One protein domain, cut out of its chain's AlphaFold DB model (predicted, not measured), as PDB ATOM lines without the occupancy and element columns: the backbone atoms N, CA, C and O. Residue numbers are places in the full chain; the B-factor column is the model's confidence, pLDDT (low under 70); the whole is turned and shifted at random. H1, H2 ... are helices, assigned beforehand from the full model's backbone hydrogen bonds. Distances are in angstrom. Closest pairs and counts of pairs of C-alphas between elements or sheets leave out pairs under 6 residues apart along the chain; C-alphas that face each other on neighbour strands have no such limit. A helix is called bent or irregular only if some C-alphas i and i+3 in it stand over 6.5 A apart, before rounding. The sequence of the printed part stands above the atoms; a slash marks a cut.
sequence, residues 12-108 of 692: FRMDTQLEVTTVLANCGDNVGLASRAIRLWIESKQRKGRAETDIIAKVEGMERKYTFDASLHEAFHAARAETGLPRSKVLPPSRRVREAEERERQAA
ATOM      1  N   PHE A  12     -26.267  -1.453  29.186       85.94
ATOM      2  CA  PHE A  12     -26.506  -0.040  29.502       85.94
ATOM      3  C   PHE A  12     -26.811   0.749  28.219       85.94
ATOM      4  O   PHE A  12     -25.951   0.931  27.350       85.94
ATOM      5  N   ARG A  13     -28.059   1.199  28.093       90.31
ATOM      6  CA  ARG A  13     -28.564   1.955  26.941       90.31
ATOM      7  C   ARG A  13     -28.242   3.440  27.054       90.31
ATOM      8  O   ARG A  13     -28.352   4.154  26.056       90.31
ATOM      9  N   MET A  14     -27.863   3.886  28.254       93.69
ATOM     10  CA  MET A  14     -27.670   5.286  28.633       93.69
ATOM     11  C   MET A  14     -28.932   6.126  28.389       93.69
ATOM     12  O   MET A  14     -28.849   7.338  28.215       93.69
ATOM     13  N   ASP A  15     -30.121   5.510  28.339       94.81
ATOM     14  CA  ASP A  15     -31.364   6.219  28.035       94.81
ATOM     15  C   ASP A  15     -32.128   6.682  29.280       94.81
ATOM     16  O   ASP A  15     -32.999   7.560  29.163       94.81
ATOM     17  N   THR A  16     -31.761   6.191  30.466       96.56
ATOM     18  CA  THR A  16     -32.145   6.757  31.766       96.56
ATOM     19  C   THR A  16     -31.062   7.697  32.311       96.56
ATOM     20  O   THR A  16     -29.889   7.609  31.966       96.56
ATOM     21  N   GLN A  17     -31.445   8.646  33.174       96.50
ATOM     22  CA  GLN A  17     -30.471   9.508  33.864       96.50
ATOM     23  C   GLN A  17     -29.683   8.753  34.945       96.50
ATOM     24  O   GLN A  17     -28.555   9.137  35.249       96.50
ATOM     25  N   LEU A  18     -30.256   7.677  35.497       96.75
ATOM     26  CA  LEU A  18     -29.607   6.848  36.506       96.75
ATOM     27  C   LEU A  18     -28.356   6.176  35.928       96.75
ATOM     28  O   LEU A  18     -27.281   6.396  36.466       96.75
ATOM     29  N   GLU A  19     -28.468   5.494  34.781       96.50
ATOM     30  CA  GLU A  19     -27.329   4.853  34.098       96.50
ATOM     31  C   GLU A  19     -26.152   5.813  33.870       96.50
ATOM     32  O   GLU A  19     -25.013   5.477  34.185       96.50
ATOM     33  N   VAL A  20     -26.418   7.029  33.376       97.50
ATOM     34  CA  VAL A  20     -25.369   8.046  33.177       97.50
ATOM     35  C   VAL A  20     -24.754   8.467  34.506       97.50
ATOM     36  O   VAL A  20     -23.537   8.561  34.601       97.50
ATOM     37  N   THR A  21     -25.570   8.689  35.538       96.94
ATOM     38  CA  THR A  21     -25.081   9.067  36.876       96.94
ATOM     39  C   THR A  21     -24.202   7.957  37.465       96.94
ATOM     40  O   THR A  21     -23.139   8.241  38.012       96.94
ATOM     41  N   THR A  22     -24.583   6.688  37.281       96.50
ATOM     42  CA  THR A  22     -23.779   5.522  37.673       96.50
ATOM     43  C   THR A  22     -22.459   5.461  36.904       96.50
ATOM     44  O   THR A  22     -21.422   5.238  37.523       96.50
ATOM     45  N   VAL A  23     -22.450   5.704  35.586       96.75
ATOM     46  CA  VAL A  23     -21.200   5.728  34.803       96.75
ATOM     47  C   VAL A  23     -20.304   6.897  35.207       96.75
ATOM     48  O   VAL A  23     -19.108   6.686  35.370       96.75
ATOM     49  N   LEU A  24     -20.852   8.096  35.424       97.12
ATOM     50  CA  LEU A  24     -20.081   9.259  35.880       97.12
ATOM     51  C   LEU A  24     -19.490   9.047  37.282       97.12
ATOM     52  O   LEU A  24     -18.354   9.432  37.524       97.12
ATOM     53  N   ALA A  25     -20.211   8.375  38.182       96.00
ATOM     54  CA  ALA A  25     -19.686   8.010  39.500       96.00
ATOM     55  C   ALA A  25     -18.579   6.933  39.454       96.00
ATOM     56  O   ALA A  25     -17.764   6.867  40.368       96.00
ATOM     57  N   ASN A  26     -18.536   6.094  38.410       96.38
ATOM     58  CA  ASN A  26     -17.616   4.949  38.307       96.38
ATOM     59  C   ASN A  26     -16.525   5.103  37.229       96.38
ATOM     60  O   ASN A  26     -15.700   4.204  37.070       96.38
ATOM     61  N   CYS A  27     -16.495   6.193  36.456       95.50
ATOM     62  CA  CYS A  27     -15.512   6.341  35.380       95.50
ATOM     63  C   CYS A  27     -14.117   6.756  35.874       95.50
ATOM     64  O   CYS A  27     -13.137   6.478  35.177       95.50
ATOM     65  N   GLY A  28     -14.013   7.422  37.031       94.44
ATOM     66  CA  GLY A  28     -12.777   8.088  37.461       94.44
ATOM     67  C   GLY A  28     -12.232   8.993  36.350       94.44
ATOM     68  O   GLY A  28     -13.007   9.610  35.616       94.44
ATOM     69  N   ASP A  29     -10.917   8.961  36.127       94.81
ATOM     70  CA  ASP A  29     -10.223   9.767  35.109       94.81
ATOM     71  C   ASP A  29     -10.606   9.449  33.641       94.81
ATOM     72  O   ASP A  29     -10.063  10.038  32.702       94.81
ATOM     73  N   ASN A  30     -11.527   8.509  33.381       96.50
ATOM     74  CA  ASN A  30     -11.925   8.113  32.026       96.50
ATOM     75  C   ASN A  30     -12.912   9.112  31.386       96.50
ATOM     76  O   ASN A  30     -14.033   8.749  31.016       96.50
ATOM     77  N   VAL A  31     -12.463  10.352  31.166       95.62
ATOM     78  CA  VAL A  31     -13.207  11.453  30.510       95.62
ATOM     79  C   VAL A  31     -13.881  11.012  29.197       95.62
ATOM     80  O   VAL A  31     -15.002  11.419  28.896       95.62
ATOM     81  N   GLY A  32     -13.248  10.121  28.422       96.62
ATOM     82  CA  GLY A  32     -13.825   9.567  27.189       96.62
ATOM     83  C   GLY A  32     -15.021   8.623  27.401       96.62
ATOM     84  O   GLY A  32     -15.921   8.584  26.561       96.62
ATOM     85  N   LEU A  33     -15.071   7.891  28.520       96.25
ATOM     86  CA  LEU A  33     -16.223   7.064  28.901       96.25
ATOM     87  C   LEU A  33     -17.376   7.949  29.394       96.25
ATOM     88  O   LEU A  33     -18.509   7.777  28.945       96.25
ATOM     89  N   ALA A  34     -17.060   8.935  30.241       97.56
ATOM     90  CA  ALA A  34     -18.001   9.948  30.713       97.56
ATOM     91  C   ALA A  34     -18.659  10.707  29.548       97.56
ATOM     92  O   ALA A  34     -19.887  10.724  29.444       97.56
ATOM     93  N   SER A  35     -17.851  11.254  28.629       97.62
ATOM     94  CA  SER A  35     -18.335  11.985  27.447       97.62
ATOM     95  C   SER A  35     -19.296  11.117  26.637       97.62
ATOM     96  O   SER A  35     -20.435  11.507  26.387       97.62
ATOM     97  N   ARG A  36     -18.893   9.878  26.323       97.25
ATOM     98  CA  ARG A  36     -19.717   8.932  25.563       97.25
ATOM     99  C   ARG A  36     -21.053   8.617  26.243       97.25
ATOM    100  O   ARG A  36     -22.057   8.507  25.543       97.25
ATOM    101  N   ALA A  37     -21.086   8.469  27.568       97.38
ATOM    102  CA  ALA A  37     -22.324   8.204  28.305       97.38
ATOM    103  C   ALA A  37     -23.278   9.411  28.284       97.38
ATOM    104  O   ALA A  37     -24.456   9.250  27.961       97.38
ATOM    105  N   ILE A  38     -22.759  10.621  28.536       98.12
ATOM    106  CA  ILE A  38     -23.527  11.875  28.436       98.12
ATOM    107  C   ILE A  38     -24.072  12.046  27.008       98.12
ATOM    108  O   ILE A  38     -25.252  12.344  26.819       98.12
ATOM    109  N   ARG A  39     -23.236  11.796  25.994       98.06
ATOM    110  CA  ARG A  39     -23.583  11.938  24.577       98.06
ATOM    111  C   ARG A  39     -24.693  10.977  24.148       98.06
ATOM    112  O   ARG A  39     -25.699  11.422  23.605       98.06
ATOM    113  N   LEU A  40     -24.572   9.685  24.466       97.38
ATOM    114  CA  LEU A  40     -25.604   8.677  24.170       97.38
ATOM    115  C   LEU A  40     -26.949   9.007  24.838       97.38
ATOM    116  O   LEU A  40     -28.008   8.768  24.254       97.38
ATOM    117  N   TRP A  41     -26.923   9.591  26.038       98.19
ATOM    118  CA  TRP A  41     -28.125  10.050  26.730       98.19
ATOM    119  C   TRP A  41     -28.778  11.240  26.037       98.19
ATOM    120  O   TRP A  41     -29.994  11.227  25.841       98.19
ATOM    121  N   ILE A  42     -27.983  12.226  25.614       98.38
ATOM    122  CA  ILE A  42     -28.446  13.372  24.822       98.38
ATOM    123  C   ILE A  42     -29.077  12.886  23.510       98.38
ATOM    124  O   ILE A  42     -30.254  13.163  23.269       98.38
ATOM    125  N   GLU A  43     -28.349  12.080  22.728       98.00
ATOM    126  CA  GLU A  43     -28.829  11.443  21.492       98.00
ATOM    127  C   GLU A  43     -30.138  10.665  21.737       98.00
ATOM    128  O   GLU A  43     -31.020  10.592  20.880       98.00
ATOM    129  N   SER A  44     -30.289  10.058  22.918       97.94
ATOM    130  CA  SER A  44     -31.496   9.333  23.319       97.94
ATOM    131  C   SER A  44     -32.662  10.252  23.706       97.94
ATOM    132  O   SER A  44     -33.814   9.901  23.450       97.94
ATOM    133  N   LYS A  45     -32.422  11.446  24.268       98.25
ATOM    134  CA  LYS A  45     -33.494  12.434  24.510       98.25
ATOM    135  C   LYS A  45     -33.933  13.126  23.223       98.25
ATOM    136  O   LYS A  45     -35.138  13.255  23.014       98.25
ATOM    137  N   GLN A  46     -32.985  13.470  22.348       97.94
ATOM    138  CA  GLN A  46     -33.247  14.009  21.009       97.94
ATOM    139  C   GLN A  46     -34.107  13.023  20.193       97.94
ATOM    140  O   GLN A  46     -35.196  13.378  19.749       97.94
ATOM    141  N   ARG A  47     -33.715  11.739  20.107       98.00
ATOM    142  CA  ARG A  47     -34.521  10.686  19.442       98.00
ATOM    143  C   ARG A  47     -35.879  10.409  20.097       98.00
ATOM    144  O   ARG A  47     -36.770   9.892  19.432       98.00
ATOM    145  N   LYS A  48     -36.058  10.745  21.379       97.94
ATOM    146  CA  LYS A  48     -37.351  10.684  22.088       97.94
ATOM    147  C   LYS A  48     -38.172  11.977  21.946       97.94
ATOM    148  O   LYS A  48     -39.106  12.174  22.724       97.94
ATOM    149  N   GLY A  49     -37.825  12.854  20.999       98.00
ATOM    150  CA  GLY A  49     -38.582  14.067  20.673       98.00
ATOM    151  C   GLY A  49     -38.652  15.086  21.811       98.00
ATOM    152  O   GLY A  49     -39.622  15.835  21.900       98.00
ATOM    153  N   ARG A  50     -37.678  15.089  22.732       98.38
ATOM    154  CA  ARG A  50     -37.655  16.060  23.834       98.38
ATOM    155  C   ARG A  50     -37.152  17.409  23.340       98.38
ATOM    156  O   ARG A  50     -36.165  17.461  22.613       98.38
ATOM    157  N   ALA A  51     -37.828  18.476  23.768       98.25
ATOM    158  CA  ALA A  51     -37.434  19.844  23.468       98.25
ATOM    159  C   ALA A  51     -35.987  20.084  23.914       98.25
ATOM    160  O   ALA A  51     -35.585  19.639  24.990       98.25
ATOM    161  N   GLU A  52     -35.204  20.793  23.103       98.25
ATOM    162  CA  GLU A  52     -33.787  21.024  23.387       98.25
ATOM    163  C   GLU A  52     -33.586  21.707  24.749       98.25
ATOM    164  O   GLU A  52     -32.714  21.314  25.519       98.25
ATOM    165  N   THR A  53     -34.479  22.629  25.113       98.38
ATOM    166  CA  THR A  53     -34.535  23.290  26.426       98.38
ATOM    167  C   THR A  53     -34.632  22.310  27.600       98.38
ATOM    168  O   THR A  53     -33.928  22.489  28.594       98.38
ATOM    169  N   ASP A  54     -35.433  21.242  27.490       98.25
ATOM    170  CA  ASP A  54     -35.545  20.193  28.518       98.25
ATOM    171  C   ASP A  54     -34.242  19.394  28.651       98.25
ATOM    172  O   ASP A  54     -33.890  18.929  29.740       98.25
ATOM    173  N   ILE A  55     -33.545  19.194  27.527       98.44
ATOM    174  CA  ILE A  55     -32.272  18.474  27.468       98.44
ATOM    175  C   ILE A  55     -31.186  19.342  28.110       98.44
ATOM    176  O   ILE A  55     -30.521  18.866  29.030       98.44
ATOM    177  N   ILE A  56     -31.078  20.618  27.720       98.38
ATOM    178  CA  ILE A  56     -30.165  21.606  28.315       98.38
ATOM    179  C   ILE A  56     -30.381  21.675  29.827       98.38
ATOM    180  O   ILE A  56     -29.444  21.420  30.579       98.38
ATOM    181  N   ALA A  57     -31.609  21.929  30.288       98.44
ATOM    182  CA  ALA A  57     -31.910  22.095  31.711       98.44
ATOM    183  C   ALA A  57     -31.539  20.859  32.555       98.44
ATOM    184  O   ALA A  57     -31.119  20.990  33.710       98.44
ATOM    185  N   LYS A  58     -31.655  19.651  31.982       98.38
ATOM    186  CA  LYS A  58     -31.267  18.398  32.647       98.38
ATOM    187  C   LYS A  58     -29.772  18.102  32.560       98.38
ATOM    188  O   LYS A  58     -29.232  17.597  33.542       98.38
ATOM    189  N   VAL A  59     -29.090  18.456  31.470       98.31
ATOM    190  CA  VAL A  59     -27.618  18.399  31.392       98.31
ATOM    191  C   VAL A  59     -27.010  19.398  32.381       98.31
ATOM    192  O   VAL A  59     -26.190  18.997  33.195       98.31
ATOM    193  N   GLU A  60     -27.505  20.636  32.449       98.31
ATOM    194  CA  GLU A  60     -27.130  21.630  33.473       98.31
ATOM    195  C   GLU A  60     -27.492  21.181  34.899       98.31
ATOM    196  O   GLU A  60     -26.863  21.590  35.876       98.31
ATOM    197  N   GLY A  61     -28.513  20.333  35.049       98.19
ATOM    198  CA  GLY A  61     -28.849  19.655  36.303       98.19
ATOM    199  C   GLY A  61     -27.877  18.531  36.690       98.19
ATOM    200  O   GLY A  61     -27.740  18.244  37.877       98.19
ATOM    201  N   MET A  62     -27.187  17.914  35.726       98.19
ATOM    202  CA  MET A  62     -26.086  16.972  35.976       98.19
ATOM    203  C   MET A  62     -24.769  17.721  36.206       98.19
ATOM    204  O   MET A  62     -24.070  17.433  37.167       98.19
ATOM    205  N   GLU A  63     -24.467  18.744  35.410       97.81
ATOM    206  CA  GLU A  63     -23.267  19.580  35.553       97.81
ATOM    207  C   GLU A  63     -23.178  20.229  36.939       97.81
ATOM    208  O   GLU A  63     -22.117  20.196  37.558       97.81
ATOM    209  N   ARG A  64     -24.305  20.720  37.484       98.12
ATOM    210  CA  ARG A  64     -24.404  21.227  38.870       98.12
ATOM    211  C   ARG A  64     -24.124  20.176  39.952       98.12
ATOM    212  O   ARG A  64     -23.795  20.548  41.072       98.12
ATOM    213  N   LYS A  65     -24.250  18.880  39.643       97.62
ATOM    214  CA  LYS A  65     -23.897  17.771  40.551       97.62
ATOM    215  C   LYS A  65     -22.433  17.339  40.447       97.62
ATOM    216  O   LYS A  65     -21.996  16.584  41.302       97.62
ATOM    217  N   TYR A  66     -21.701  17.801  39.433       97.00
ATOM    218  CA  TYR A  66     -20.302  17.434  39.185       97.00
ATOM    219  C   TYR A  66     -19.385  18.661  39.029       97.00
ATOM    220  O   TYR A  66     -18.266  18.528  38.556       97.00
ATOM    221  N   THR A  67     -19.816  19.859  39.455       96.94
ATOM    222  CA  THR A  67     -19.049  21.122  39.305       96.94
ATOM    223  C   THR A  67     -17.758  21.167  40.143       96.94
ATOM    224  O   THR A  67     -16.922  22.051  39.972       96.94
ATOM    225  N   PHE A  68     -17.604  20.225  41.075       96.50
ATOM    226  CA  PHE A  68     -16.382  20.002  41.850       96.50
ATOM    227  C   PHE A  68     -15.411  19.016  41.174       96.50
ATOM    228  O   PHE A  68     -14.243  18.976  41.555       96.50
ATOM    229  N   ASP A  69     -15.850  18.257  40.163       96.62
ATOM    230  CA  ASP A  69     -15.003  17.330  39.411       96.62
ATOM    231  C   ASP A  69     -14.563  17.950  38.077       96.62
ATOM    232  O   ASP A  69     -15.192  17.810  37.022       96.62
ATOM    233  N   ALA A  70     -13.413  18.621  38.131       95.31
ATOM    234  CA  ALA A  70     -12.809  19.270  36.976       95.31
ATOM    235  C   ALA A  70     -12.437  18.304  35.829       95.31
ATOM    236  O   ALA A  70     -12.257  18.775  34.703       95.31
ATOM    237  N   SER A  71     -12.344  16.988  36.069       94.31
ATOM    238  CA  SER A  71     -12.099  16.002  35.006       94.31
ATOM    239  C   SER A  71     -13.350  15.806  34.139       94.31
ATOM    240  O   SER A  71     -13.282  15.836  32.905       94.31
ATOM    241  N   LEU A  72     -14.522  15.729  34.777       96.88
ATOM    242  CA  LEU A  72     -15.811  15.565  34.105       96.88
ATOM    243  C   LEU A  72     -16.246  16.822  33.349       96.88
ATOM    244  O   LEU A  72     -17.014  16.722  32.390       96.88
ATOM    245  N   HIS A  73     -15.727  18.002  33.706       96.88
ATOM    246  CA  HIS A  73     -16.047  19.241  32.990       96.88
ATOM    247  C   HIS A  73     -15.729  19.144  31.490       96.88
ATOM    248  O   HIS A  73     -16.509  19.603  30.653       96.88
ATOM    249  N   GLU A  74     -14.604  18.521  31.130       96.44
ATOM    250  CA  GLU A  74     -14.232  18.334  29.727       96.44
ATOM    251  C   GLU A  74     -15.154  17.333  29.012       96.44
ATOM    252  O   GLU A  74     -15.492  17.547  27.847       96.44
ATOM    253  N   ALA A  75     -15.640  16.305  29.717       97.50
ATOM    254  CA  ALA A  75     -16.613  15.352  29.188       97.50
ATOM    255  C   ALA A  75     -17.963  16.010  28.857       97.50
ATOM    256  O   ALA A  75     -18.514  15.755  27.787       97.50
ATOM    257  N   PHE A  76     -18.476  16.889  29.723       98.12
ATOM    258  CA  PHE A  76     -19.712  17.640  29.456       98.12
ATOM    259  C   PHE A  76     -19.568  18.607  28.271       98.12
ATOM    260  O   PHE A  76     -20.429  18.631  27.389       98.12
ATOM    261  N   HIS A  77     -18.469  19.372  28.207       97.50
ATOM    262  CA  HIS A  77     -18.216  20.284  27.080       97.50
ATOM    263  C   HIS A  77     -18.040  19.532  25.750       97.50
ATOM    264  O   HIS A  77     -18.573  19.983  24.736       97.50
ATOM    265  N   ALA A  78     -17.352  18.383  25.747       97.12
ATOM    266  CA  ALA A  78     -17.208  17.537  24.559       97.12
ATOM    267  C   ALA A  78     -18.552  16.937  24.114       97.12
ATOM    268  O   ALA A  78     -18.940  17.097  22.959       97.12
ATOM    269  N   ALA A  79     -19.308  16.327  25.034       98.00
ATOM    270  CA  ALA A  79     -20.591  15.702  24.717       98.00
ATOM    271  C   ALA A  79     -21.618  16.700  24.151       98.00
ATOM    272  O   ALA A  79     -22.327  16.353  23.207       98.00
ATOM    273  N   ARG A  80     -21.672  17.940  24.670       98.06
ATOM    274  CA  ARG A  80     -22.493  19.030  24.100       98.06
ATOM    275  C   ARG A  80     -22.053  19.395  22.680       98.06
ATOM    276  O   ARG A  80     -22.887  19.423  21.780       98.06
ATOM    277  N   ALA A  81     -20.753  19.618  22.469       97.44
ATOM    278  CA  ALA A  81     -20.212  19.989  21.161       97.44
ATOM    279  C   ALA A  81     -20.452  18.901  20.094       97.44
ATOM    280  O   ALA A  81     -20.828  19.219  18.970       97.44
ATOM    281  N   GLU A  82     -20.309  17.621  20.454       97.69
ATOM    282  CA  GLU A  82     -20.586  16.487  19.558       97.69
ATOM    283  C   GLU A  82     -22.087  16.281  19.254       97.69
ATOM    284  O   GLU A  82     -22.420  15.548  18.326       97.69
ATOM    285  N   THR A  83     -22.999  16.904  20.012       98.06
ATOM    286  CA  THR A  83     -24.468  16.755  19.859       98.06
ATOM    287  C   THR A  83     -25.184  18.030  19.415       98.06
ATOM    288  O   THR A  83     -26.415  18.049  19.348       98.06
ATOM    289  N   GLY A  84     -24.426  19.085  19.095       97.75
ATOM    290  CA  GLY A  84     -24.941  20.368  18.612       97.75
ATOM    291  C   GLY A  84     -25.583  21.263  19.678       97.75
ATOM    292  O   GLY A  84     -26.087  22.326  19.332       97.75
ATOM    293  N   LEU A  85     -25.559  20.873  20.956       98.19
ATOM    294  CA  LEU A  85     -26.136  21.676  22.038       98.19
ATOM    295  C   LEU A  85     -25.243  22.875  22.396       98.19
ATOM    296  O   LEU A  85     -24.011  22.760  22.368       98.19
ATOM    297  N   PRO A  86     -25.831  24.013  22.820       97.75
ATOM    298  CA  PRO A  86     -25.075  25.169  23.283       97.75
ATOM    299  C   PRO A  86     -24.161  24.798  24.453       97.75
ATOM    300  O   PRO A  86     -24.460  23.903  25.248       97.75
ATOM    301  N   ARG A  87     -23.032  25.504  24.568       97.12
ATOM    302  CA  ARG A  87     -22.001  25.271  25.596       97.12
ATOM    303  C   ARG A  87     -22.578  25.422  27.012       97.12
ATOM    304  O   ARG A  87     -23.560  26.133  27.213       97.12
ATOM    305  N   SER A  88     -21.977  24.750  27.998       97.56
ATOM    306  CA  SER A  88     -22.439  24.853  29.390       97.56
ATOM    307  C   SER A  88     -22.327  26.284  29.915       97.56
ATOM    308  O   SER A  88     -21.287  26.922  29.750       97.56
ATOM    309  N   LYS A  89     -23.393  26.745  30.578       97.31
ATOM    310  CA  LYS A  89     -23.435  27.992  31.361       97.31
ATOM    311  C   LYS A  89     -23.051  27.784  32.833       97.31
ATOM    312  O   LYS A  89     -22.859  28.754  33.556       97.31
ATOM    313  N   VAL A  90     -22.991  26.528  33.282       97.94
ATOM    314  CA  VAL A  90     -22.708  26.130  34.672       97.94
ATOM    315  C   VAL A  90     -21.214  25.907  34.876       97.94
ATOM    316  O   VAL A  90     -20.651  26.314  35.889       97.94
ATOM    317  N   LEU A  91     -20.581  25.213  33.932       97.50
ATOM    318  CA  LEU A  91     -19.189  24.805  34.043       97.50
ATOM    319  C   LEU A  91     -18.253  25.902  33.523       97.50
ATOM    320  O   LEU A  91     -18.556  26.516  32.497       97.50
ATOM    321  N   PRO A  92     -17.074  26.100  34.144       96.00
ATOM    322  CA  PRO A  92     -16.063  26.997  33.596       96.00
ATOM    323  C   PRO A  92     -15.675  26.565  32.167       96.00
ATOM    324  O   PRO A  92     -15.718  25.365  31.862       96.00
ATOM    325  N   PRO A  93     -15.285  27.503  31.278       92.25
ATOM    326  CA  PRO A  93     -14.875  27.179  29.913       92.25
ATOM    327  C   PRO A  93     -13.804  26.083  29.882       92.25
ATOM    328  O   PRO A  93     -12.834  26.137  30.638       92.25
ATOM    329  N   SER A  94     -13.977  25.082  29.011       88.75
ATOM    330  CA  SER A  94     -13.045  23.955  28.932       88.75
ATOM    331  C   SER A  94     -11.614  24.423  28.669       88.75
ATOM    332  O   SER A  94     -11.363  25.336  27.876       88.75
ATOM    333  N   ARG A  95     -10.658  23.748  29.317       86.44
ATOM    334  CA  ARG A  95      -9.233  24.082  29.249       86.44
ATOM    335  C   ARG A  95      -8.724  24.183  27.806       86.44
ATOM    336  O   ARG A  95      -8.039  25.146  27.482       86.44
ATOM    337  N   ARG A  96      -9.134  23.260  26.926       83.31
ATOM    338  CA  ARG A  96      -8.790  23.290  25.492       83.31
ATOM    339  C   ARG A  96      -9.282  24.543  24.772       83.31
ATOM    340  O   ARG A  96      -8.589  25.010  23.881       83.31
ATOM    341  N   VAL A  97     -10.445  25.094  25.135       83.12
ATOM    342  CA  VAL A  97     -10.927  26.346  24.528       83.12
ATOM    343  C   VAL A  97     -10.138  27.536  25.058       83.12
ATOM    344  O   VAL A  97      -9.758  28.377  24.259       83.12
ATOM    345  N   ARG A  98      -9.787  27.567  26.351       85.62
ATOM    346  CA  ARG A  98      -8.876  28.597  26.883       85.62
ATOM    347  C   ARG A  98      -7.507  28.558  26.189       85.62
ATOM    348  O   ARG A  98      -7.006  29.595  25.784       85.62
ATOM    349  N   GLU A  99      -6.933  27.371  25.995       87.00
ATOM    350  CA  GLU A  99      -5.654  27.177  25.287       87.00
ATOM    351  C   GLU A  99      -5.752  27.399  23.761       87.00
ATOM    352  O   GLU A  99      -4.737  27.659  23.108       87.00
ATOM    353  N   ALA A 100      -6.947  27.295  23.172       85.62
ATOM    354  CA  ALA A 100      -7.201  27.644  21.774       85.62
ATOM    355  C   ALA A 100      -7.344  29.162  21.599       85.62
ATOM    356  O   ALA A 100      -6.663  29.726  20.754       85.62
ATOM    357  N   GLU A 101      -8.140  29.817  22.445       86.81
ATOM    358  CA  GLU A 101      -8.325  31.271  22.480       86.81
ATOM    359  C   GLU A 101      -7.009  31.993  22.813       86.81
ATOM    360  O   GLU A 101      -6.658  32.983  22.178       86.81
ATOM    361  N   GLU A 102      -6.220  31.476  23.758       88.31
ATOM    362  CA  GLU A 102      -4.893  32.016  24.065       88.31
ATOM    363  C   GLU A 102      -3.926  31.845  22.882       88.31
ATOM    364  O   GLU A 102      -3.196  32.776  22.542       88.31
ATOM    365  N   ARG A 103      -3.966  30.697  22.189       89.44
ATOM    366  CA  ARG A 103      -3.196  30.485  20.952       89.44
ATOM    367  C   ARG A 103      -3.675  31.382  19.811       89.44
ATOM    368  O   ARG A 103      -2.843  31.822  19.026       89.44
ATOM    369  N   GLU A 104      -4.966  31.674  19.714       88.31
ATOM    370  CA  GLU A 104      -5.525  32.600  18.726       88.31
ATOM    371  C   GLU A 104      -5.094  34.042  19.020       88.31
ATOM    372  O   GLU A 104      -4.564  34.705  18.132       88.31
ATOM    373  N   ARG A 105      -5.166  34.487  20.282       88.38
ATOM    374  CA  ARG A 105      -4.617  35.779  20.740       88.38
ATOM    375  C   ARG A 105      -3.112  35.901  20.445       88.38
ATOM    376  O   ARG A 105      -2.666  36.968  20.030       88.38
ATOM    377  N   GLN A 106      -2.340  34.819  20.596       90.00
ATOM    378  CA  GLN A 106      -0.917  34.766  20.217       90.00
ATOM    379  C   GLN A 106      -0.698  34.751  18.689       90.00
ATOM    380  O   GLN A 106       0.263  35.346  18.201       90.00
ATOM    381  N   ALA A 107      -1.569  34.087  17.922       89.56
ATOM    382  CA  ALA A 107      -1.477  33.981  16.463       89.56
ATOM    383  C   ALA A 107      -1.959  35.247  15.729       89.56
ATOM    384  O   ALA A 107      -1.462  35.543  14.643       89.56
ATOM    385  N   ALA A 108      -2.858  36.028  16.332       87.44
ATOM    386  CA  ALA A 108      -3.421  37.273  15.800       87.44
ATOM    387  C   ALA A 108      -2.420  38.454  15.734       87.44
ATOM    388  O   ALA A 108      -2.817  39.613  15.632       87.44
TER     389      ALA A 108
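AT A GLANCE: This is residues 12 to 108 of the 692 residues of an uncharacterized protein of Dacryopinax primogenitus (strain DJM 731) (UniProt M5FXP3). A compact body of four helices is built round the longest one, H2, with H1, H3 and H4 packed on it; a fifth helix, H5, leads away from the body, and residues 98 to 108 stick out as a free arm. The printed part has 97 residues with five named helices, H1 to H5 in chain order, and no named strand: it is all helix. The whole is compact, with a radius of gyration of the C-alphas of 13.8 A, and only just elongated, spanning 44 by 29 by 19 A.

IN THESE COORDINATES: H2, residues 31 to 47, is 24.0 A long and begins at C-alpha 31 (-13.207, 11.453, 30.510). H1 is residues 17 to 26, with C-alpha 17 at (-30.471, 9.508, 33.864). H3 is residues 52 to 63, 16.1 A. H4, residues 70 to 82, is 19.3 A; it is neither bent nor irregular, but only just: C-alphas 71 and 74 are 6.2 A apart. H5, residues 95 to 107, is 17.9 A and ends at C-alpha 107 (-1.477, 33.981, 16.463).

HOW THE PARTS SIT: H2 is the hub. H4 touches it at a steep tilt of 40 degrees, the same way; their closest C-alphas, of Ser 35 and Ala 75, are 4.2 A apart. H1 and H2 form a hairpin at a shallow tilt of 5 degrees, closest at C-alphas of Leu 24 and Ala 34, 5.6 A. H2 and H3 form another at 27 degrees, touching with residues 42 to 46 and 52 to 55 alone; the closest C-alphas, of Lys 45 and Ile 55, are 6.8 A apart. Helix packing is only just mostly aligned, 2 of 3 touching pairs being at a shallow tilt. H5 is close to H4 but not clearly touching, about perpendicular at 73 degrees, with the closest C-alphas, of Glu 74 and Arg 95, 7.6 A apart. H5 is apart from H1, H2 and H3. Every O i to N i+4 pair is within hydrogen-bond range in H1, H2, H3 and H5, and 7 of 9 are in H4.

THE WHOLE: The C-alphas of Phe 12 and Ala 108, the two farthest apart, are 46.0 A apart. The printed part has no cut, and the link from H4 to H5, 12 residues, is long. Mean pLDDT of the printed part is 95.5; no printed residue is under 70.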